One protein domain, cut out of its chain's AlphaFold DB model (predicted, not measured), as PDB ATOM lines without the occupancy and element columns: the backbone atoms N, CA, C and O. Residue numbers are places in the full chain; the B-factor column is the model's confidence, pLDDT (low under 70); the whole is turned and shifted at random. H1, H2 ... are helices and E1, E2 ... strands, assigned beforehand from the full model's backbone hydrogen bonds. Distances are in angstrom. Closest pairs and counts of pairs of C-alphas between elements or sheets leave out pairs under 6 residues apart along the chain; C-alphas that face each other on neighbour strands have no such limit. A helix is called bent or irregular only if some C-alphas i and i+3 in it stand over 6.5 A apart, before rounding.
ATOM      1  N   GLY A 231      65.447 108.120  82.980       90.44
ATOM      2  CA  GLY A 231      64.277 107.291  83.237       90.44
ATOM      3  C   GLY A 231      64.240 106.790  84.680       90.44
ATOM      4  O   GLY A 231      64.991 107.242  85.551       90.44
ATOM      5  N   ALA A 232      63.402 105.789  84.927       88.50
ATOM      6  CA  ALA A 232      63.070 105.340  86.277       88.50
ATOM      7  C   ALA A 232      64.153 104.493  86.969       88.50
ATOM      8  O   ALA A 232      64.122 104.315  88.186       88.50
ATOM      9  N   TYR A 233      65.086 103.914  86.207       87.56
ATOM     10  CA  TYR A 233      65.982 102.859  86.713       87.56
ATOM     11  C   TYR A 233      67.467 103.216  86.698       87.56
ATOM     12  O   TYR A 233      68.285 102.487  87.267       87.56
ATOM     13  N   TYR A 234      67.844 104.300  86.023       94.00
ATOM     14  CA  TYR A 234      69.236 104.698  85.890       94.00
ATOM     15  C   TYR A 234      69.381 106.183  86.157       94.00
ATOM     16  O   TYR A 234      68.628 106.991  85.632       94.00
ATOM     17  N   GLY A 235      70.374 106.542  86.958       94.81
ATOM     18  CA  GLY A 235      70.753 107.921  87.199       94.81
ATOM     19  C   GLY A 235      72.262 108.046  87.322       94.81
ATOM     20  O   GLY A 235      72.987 107.051  87.458       94.81
ATOM     21  N   ILE A 236      72.733 109.283  87.297       94.69
ATOM     22  CA  ILE A 236      74.109 109.652  87.602       94.69
ATOM     23  C   ILE A 236      74.063 110.784  88.618       94.69
ATOM     24  O   ILE A 236      73.377 111.785  88.427       94.69
ATOM     25  N   ALA A 237      74.805 110.610  89.702       92.94
ATOM     26  CA  ALA A 237      74.945 111.591  90.757       92.94
ATOM     27  C   ALA A 237      76.427 111.843  91.033       92.94
ATOM     28  O   ALA A 237      77.234 110.910  91.087       92.94
ATOM     29  N   GLN A 238      76.775 113.106  91.237       90.75
ATOM     30  CA  GLN A 238      78.055 113.513  91.793       90.75
ATOM     31  C   GLN A 238      77.765 114.427  92.970       90.75
ATOM     32  O   GLN A 238      77.293 115.539  92.781       90.75
ATOM     33  N   VAL A 239      78.007 113.933  94.177       84.88
ATOM     34  CA  VAL A 239      77.595 114.574  95.433       84.88
ATOM     35  C   VAL A 239      78.711 114.456  96.474       84.88
ATOM     36  O   VAL A 239      79.664 113.697  96.282       84.88
ATOM     37  N   PHE A 240      78.615 115.197  97.581       77.38
ATOM     38  CA  PHE A 240      79.535 115.100  98.731       77.38
ATOM     39  C   PHE A 240      81.023 115.268  98.370       77.38
ATOM     40  O   PHE A 240      81.844 114.400  98.675       77.38
ATOM     41  N   GLY A 241      81.377 116.362  97.690       73.56
ATOM     42  CA  GLY A 241      82.777 116.647  97.346       73.56
ATOM     43  C   GLY A 241      83.326 115.777  96.210       73.56
ATOM     44  O   GLY A 241      84.501 115.428  96.205       73.56
ATOM     45  N   GLY A 242      82.472 115.393  95.254       77.62
ATOM     46  CA  GLY A 242      82.891 114.724  94.016       77.62
ATOM     47  C   GLY A 242      82.727 113.203  93.993       77.62
ATOM     48  O   GLY A 242      83.140 112.564  93.023       77.62
ATOM     49  N   LYS A 243      82.096 112.597  95.008       85.75
ATOM     50  CA  LYS A 243      81.793 111.158  94.995       85.75
ATOM     51  C   LYS A 243      80.770 110.849  93.908       85.75
ATOM     52  O   LYS A 243      79.714 111.473  93.835       85.75
ATOM     53  N   ARG A 244      81.085 109.860  93.073       91.06
ATOM     54  CA  ARG A 244      80.272 109.459  91.919       91.06
ATOM     55  C   ARG A 244      79.403 108.259  92.282       91.06
ATOM     56  O   ARG A 244      79.926 107.225  92.692       91.06
ATOM     57  N   VAL A 245      78.098 108.377  92.076       92.81
ATOM     58  CA  VAL A 245      77.113 107.303  92.264       92.81
ATOM     59  C   VAL A 245      76.330 107.134  90.968       92.81
ATOM     60  O   VAL A 245      76.039 108.108  90.275       92.81
ATOM     61  N   ARG A 246      76.026 105.890  90.588       92.69
ATOM     62  CA  ARG A 246      75.371 105.570  89.310       92.69
ATOM     63  C   ARG A 246      74.318 104.484  89.479       92.69
ATOM     64  O   ARG A 246      74.353 103.718  90.440       92.69
ATOM     65  N   GLY A 247      73.430 104.384  88.495       92.50
ATOM     66  CA  GLY A 247      72.368 103.383  88.467       92.50
ATOM     67  C   GLY A 247      71.215 103.742  89.394       92.50
ATOM     68  O   GLY A 247      70.968 104.914  89.665       92.50
ATOM     69  N   TRP A 248      70.516 102.723  89.886       90.12
ATOM     70  CA  TRP A 248      69.295 102.890  90.671       90.12
ATOM     71  C   TRP A 248      69.501 103.681  91.975       90.12
ATOM     72  O   TRP A 248      68.627 104.448  92.371       90.12
ATOM     73  N   LEU A 249      70.677 103.566  92.609       91.69
ATOM     74  CA  LEU A 249      71.025 104.356  93.797       91.69
ATOM     75  C   LEU A 249      71.088 105.857  93.493       91.69
ATOM     76  O   LEU A 249      70.650 106.665  94.307       91.69
ATOM     77  N   ALA A 250      71.591 106.240  92.317       93.69
ATOM     78  CA  ALA A 250      71.615 107.639  91.901       93.69
ATOM     79  C   ALA A 250      70.203 108.166  91.600       93.69
ATOM     80  O   ALA A 250      69.905 109.313  91.920       93.69
ATOM     81  N   THR A 251      69.312 107.331  91.057       92.81
ATOM     82  CA  THR A 251      67.894 107.688  90.893       92.81
ATOM     83  C   THR A 251      67.209 107.902  92.247       92.81
ATOM     84  O   THR A 251      66.500 108.886  92.424       92.81
ATOM     85  N   ILE A 252      67.482 107.062  93.253       91.75
ATOM     86  CA  ILE A 252      66.993 107.303  94.624       91.75
ATOM     87  C   ILE A 252      67.534 108.623  95.175       91.75
ATOM     88  O   ILE A 252      66.771 109.390  95.758       91.75
ATOM     89  N   MET A 253      68.821 108.920  94.964       92.94
ATOM     90  CA  MET A 253      69.395 110.209  95.363       92.94
ATOM     91  C   MET A 253      68.684 111.382  94.685       92.94
ATOM     92  O   MET A 253      68.393 112.359  95.364       92.94
ATOM     93  N   LYS A 254      68.334 111.274  93.397       92.56
ATOM     94  CA  LYS A 254      67.535 112.282  92.682       92.56
ATOM     95  C   LYS A 254      66.174 112.505  93.344       92.56
ATOM     96  O   LYS A 254      65.818 113.649  93.616       92.56
ATOM     97  N   HIS A 255      65.436 111.440  93.669       93.00
ATOM     98  CA  HIS A 255      64.174 111.597  94.397       93.00
ATOM     99  C   HIS A 255      64.388 112.195  95.796       93.00
ATOM    100  O   HIS A 255      63.595 113.031  96.217       93.00
ATOM    101  N   GLY A 256      65.474 111.830  96.484       92.69
ATOM    102  CA  GLY A 256      65.880 112.446  97.747       92.69
ATOM    103  C   GLY A 256      66.130 113.950  97.616       92.69
ATOM    104  O   GLY A 256      65.631 114.716  98.432       92.69
ATOM    105  N   THR A 257      66.825 114.388  96.561       90.94
ATOM    106  CA  THR A 257      67.021 115.811  96.244       90.94
ATOM    107  C   THR A 257      65.682 116.532  96.061       90.94
ATOM    108  O   THR A 257      65.472 117.582  96.662       90.94
ATOM    109  N   ASN A 258      64.739 115.950  95.316       91.62
ATOM    110  CA  ASN A 258      63.414 116.549  95.119       91.62
ATOM    111  C   ASN A 258      62.620 116.659  96.435       91.62
ATOM    112  O   ASN A 258      62.002 117.687  96.703       91.62
ATOM    113  N   LEU A 259      62.687 115.641  97.301       92.94
ATOM    114  CA  LEU A 259      62.078 115.684  98.637       92.94
ATOM    115  C   LEU A 259      62.700 116.770  99.524       92.94
ATOM    116  O   LEU A 259      61.973 117.457 100.241       92.94
ATOM    117  N   LEU A 260      64.022 116.957  99.454       90.81
ATOM    118  CA  LEU A 260      64.708 118.040 100.160       90.81
ATOM    119  C   LEU A 260      64.218 119.415  99.689       90.81
ATOM    120  O   LEU A 260      64.003 120.280 100.534       90.81
ATOM    121  N   TYR A 261      63.980 119.615  98.388       90.12
ATOM    122  CA  TYR A 261      63.402 120.867  97.887       90.12
ATOM    123  C   TYR A 261      61.980 121.108  98.418       90.12
ATOM    124  O   TYR A 261      61.696 122.195  98.920       90.12
ATOM    125  N   PHE A 262      61.105 120.093  98.428       91.44
ATOM    126  CA  PHE A 262      59.770 120.230  99.037       91.44
ATOM    127  C   PHE A 262      59.826 120.540 100.538       91.44
ATOM    128  O   PHE A 262      59.027 121.331 101.047       91.44
ATOM    129  N   TRP A 263      60.789 119.945 101.247       90.25
ATOM    130  CA  TRP A 263      61.044 120.248 102.651       90.25
ATOM    131  C   TRP A 263      61.522 121.693 102.851       90.25
ATOM    132  O   TRP A 263      61.053 122.366 103.769       90.25
ATOM    133  N   ARG A 264      62.422 122.196 101.992       89.38
ATOM    134  CA  ARG A 264      62.950 123.573 102.053       89.38
ATOM    135  C   ARG A 264      61.858 124.624 101.882       89.38
ATOM    136  O   ARG A 264      61.811 125.566 102.666       89.38
ATOM    137  N   ILE A 265      60.911 124.403 100.969       88.94
ATOM    138  CA  ILE A 265      59.720 125.264 100.827       88.94
ATOM    139  C   ILE A 265      58.637 124.990 101.891       88.94
ATOM    140  O   ILE A 265      57.533 125.523 101.808       88.94
ATOM    141  N   ARG A 266      58.931 124.145 102.892       90.50
ATOM    142  CA  ARG A 266      58.046 123.745 104.000       90.50
ATOM    143  C   ARG A 266      56.694 123.175 103.557       90.50
ATOM    144  O   ARG A 266      55.706 123.285 104.281       90.50
ATOM    145  N   SER A 267      56.641 122.513 102.399       93.19
ATOM    146  CA  SER A 267      55.406 121.903 101.902       93.19
ATOM    147  C   SER A 267      55.357 120.401 102.166       93.19
ATOM    148  O   SER A 267      55.745 119.576 101.335       93.19
ATOM    149  N   GLY A 268      54.805 120.029 103.325       91.62
ATOM    150  CA  GLY A 268      54.551 118.625 103.665       91.62
ATOM    151  C   GLY A 268      53.542 117.950 102.726       91.62
ATOM    152  O   GLY A 268      53.673 116.764 102.430       91.62
ATOM    153  N   TYR A 269      52.571 118.711 102.208       92.19
ATOM    154  CA  TYR A 269      51.580 118.209 101.255       92.19
ATOM    155  C   TYR A 269      52.222 117.793  99.927       92.19
ATOM    156  O   TYR A 269      52.034 116.656  99.497       92.19
ATOM    157  N   PHE A 270      53.019 118.670  99.298       92.12
ATOM    158  CA  PHE A 270      53.675 118.336  98.028       92.12
ATOM    159  C   PHE A 270      54.729 117.248  98.201       92.12
ATOM    160  O   PHE A 270      54.835 116.372  97.349       92.12
ATOM    161  N   MET A 271      55.430 117.231  99.337       92.75
ATOM    162  CA  MET A 271      56.331 116.134  99.682       92.75
ATOM    163  C   MET A 271      55.593 114.786  99.728       92.75
ATOM    164  O   MET A 271      56.059 113.807  99.147       92.75
ATOM    165  N   MET A 272      54.424 114.725 100.377       89.56
ATOM    166  CA  MET A 272      53.611 113.506 100.435       89.56
ATOM    167  C   MET A 272      53.065 113.109  99.060       89.56
ATOM    168  O   MET A 272      53.110 111.933  98.709       89.56
ATOM    169  N   MET A 273      52.575 114.067  98.268       90.94
ATOM    170  CA  MET A 273      52.093 113.790  96.910       90.94
ATOM    171  C   MET A 273      53.209 113.252  96.021       90.94
ATOM    172  O   MET A 273      53.024 112.228  95.376       90.94
ATOM    173  N   TYR A 274      54.398 113.849  96.081       92.00
ATOM    174  CA  TYR A 274      55.565 113.352  95.366       92.00
ATOM    175  C   TYR A 274      55.931 111.922  95.782       92.00
ATOM    176  O   TYR A 274      56.165 111.072  94.928       92.00
ATOM    177  N   LEU A 275      55.930 111.615  97.087       89.12
ATOM    178  CA  LEU A 275      56.163 110.246  97.561       89.12
ATOM    179  C   LEU A 275      55.124 109.268  97.006       89.12
ATOM    180  O   LEU A 275      55.466 108.175  96.551       89.12
ATOM    181  N   LEU A 276      53.850 109.655  97.057       86.00
ATOM    182  CA  LEU A 276      52.767 108.837  96.539       86.00
ATOM    183  C   LEU A 276      52.926 108.608  95.040       86.00
ATOM    184  O   LEU A 276      52.849 107.460  94.618       86.00
ATOM    185  N   ASP A 277      53.203 109.645  94.261       87.25
ATOM    186  CA  ASP A 277      53.209 109.566  92.804       87.25
ATOM    187  C   ASP A 277      54.472 108.911  92.240       87.25
ATOM    188  O   ASP A 277      54.341 108.170  91.273       87.25
ATOM    189  N   GLU A 278      55.642 109.074  92.873       87.25
ATOM    190  CA  GLU A 278      56.933 108.526  92.403       87.25
ATOM    191  C   GLU A 278      57.313 107.164  93.007       87.25
ATOM    192  O   GLU A 278      58.168 106.442  92.477       87.25
ATOM    193  N   PHE A 279      56.673 106.758  94.110       83.31
ATOM    194  CA  PHE A 279      56.956 105.466  94.746       83.31
ATOM    195  C   PHE A 279      55.738 104.551  94.857       83.31
ATOM    196  O   PHE A 279      55.883 103.345  94.643       83.31
ATOM    197  N   PHE A 280      54.548 105.074  95.164       80.06
ATOM    198  CA  PHE A 280      53.400 104.239  95.559       80.06
ATOM    199  C   PHE A 280      52.260 104.150  94.534       80.06
ATOM    200  O   PHE A 280      51.453 103.222  94.593       80.06
ATOM    201  N   ARG A 281      52.175 105.079  93.581       81.56
ATOM    202  CA  ARG A 281      51.090 105.186  92.587       81.56
ATOM    203  C   ARG A 281      51.597 105.210  91.147       81.56
ATOM    204  O   ARG A 281      50.813 105.437  90.230       81.56
TER     205      ARG A 281
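This is residues 231 to 281 of the 415 residues of an uncharacterized protein of Lentilactobacillus parabuchneri (UniProt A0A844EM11). The model is a flat row of two hairpins: the strand hairpin E1 and E2 at one end, then the long helix H1, whose first part, residues 248 to 254, packs beside E1, and last H2, which folds back beside the far part of H1. E1 stands between E2 and H1, and H2 is far from both strands. The printed part has 51 residues, with two named strands and two named helices in the order E1, E2, H1, H2; the sheet is E1 - E2, antiparallel, and the class is mixed, helices and strands. It is only just loose, close to compact, with a radius of gyration of the C-alphas of 12.0 A, and the C-alphas span 32 by 25 by 11 A.

Start at Gly 231 and pass four residues to find C-alpha 235 at (70.753, 107.921, 87.199). There E1, residues 235 to 239, begins and runs 12.6 A to C-alpha 239. After three residues look for E2, residues 243 to 246, which is 10.2 A long. Past Gly 247, find C-alpha 248 at (69.295, 102.890, 90.671); from there H1, residues 248 to 264, runs 24.4 A. After three more residues comes H2, residues 268 to 280, 16.6 A long, ending at C-alpha 280 at (53.400, 104.239, 95.559). H2 is neither bent nor irregular, but only just: C-alphas 277 and 280 are 6.0 A apart.

Begin with E1 and E2, a hairpin of antiparallel neighbours whose directions stand at 170 degrees. Look at N 237 and O 245, 2.8 A apart, and N 245 and O 237, 2.9 A apart, both within hydrogen-bond range. Go on to E1 and H1, which have 10 pairs of C-alphas within 8 A; their closest C-alphas are those of Gly 235 and Thr 251, 4.7 A apart. Farther on, H1 and H2 touch, H1 with residues 259 to 263 alone; their closest C-alphas are those of Phe 262 and Met 271, 5.4 A apart. The two form a helical hairpin, running opposite ways at a shallow tilt of 18 degrees. H2 is apart from E1 and from E2. In H1 and H2 every O i to N i+4 pair is within hydrogen-bond range.

The two C-alphas farthest apart are those of Gly 241 and Arg 281, at 34.0 A, while those of Gly 231 and Arg 281 are 16.3 A apart. The printed part has no cut, and the links E1 to E2, E2 to H1 and H1 to H2 are tight. The mean pLDDT of the printed part is 89.6, and no printed residue is under 70.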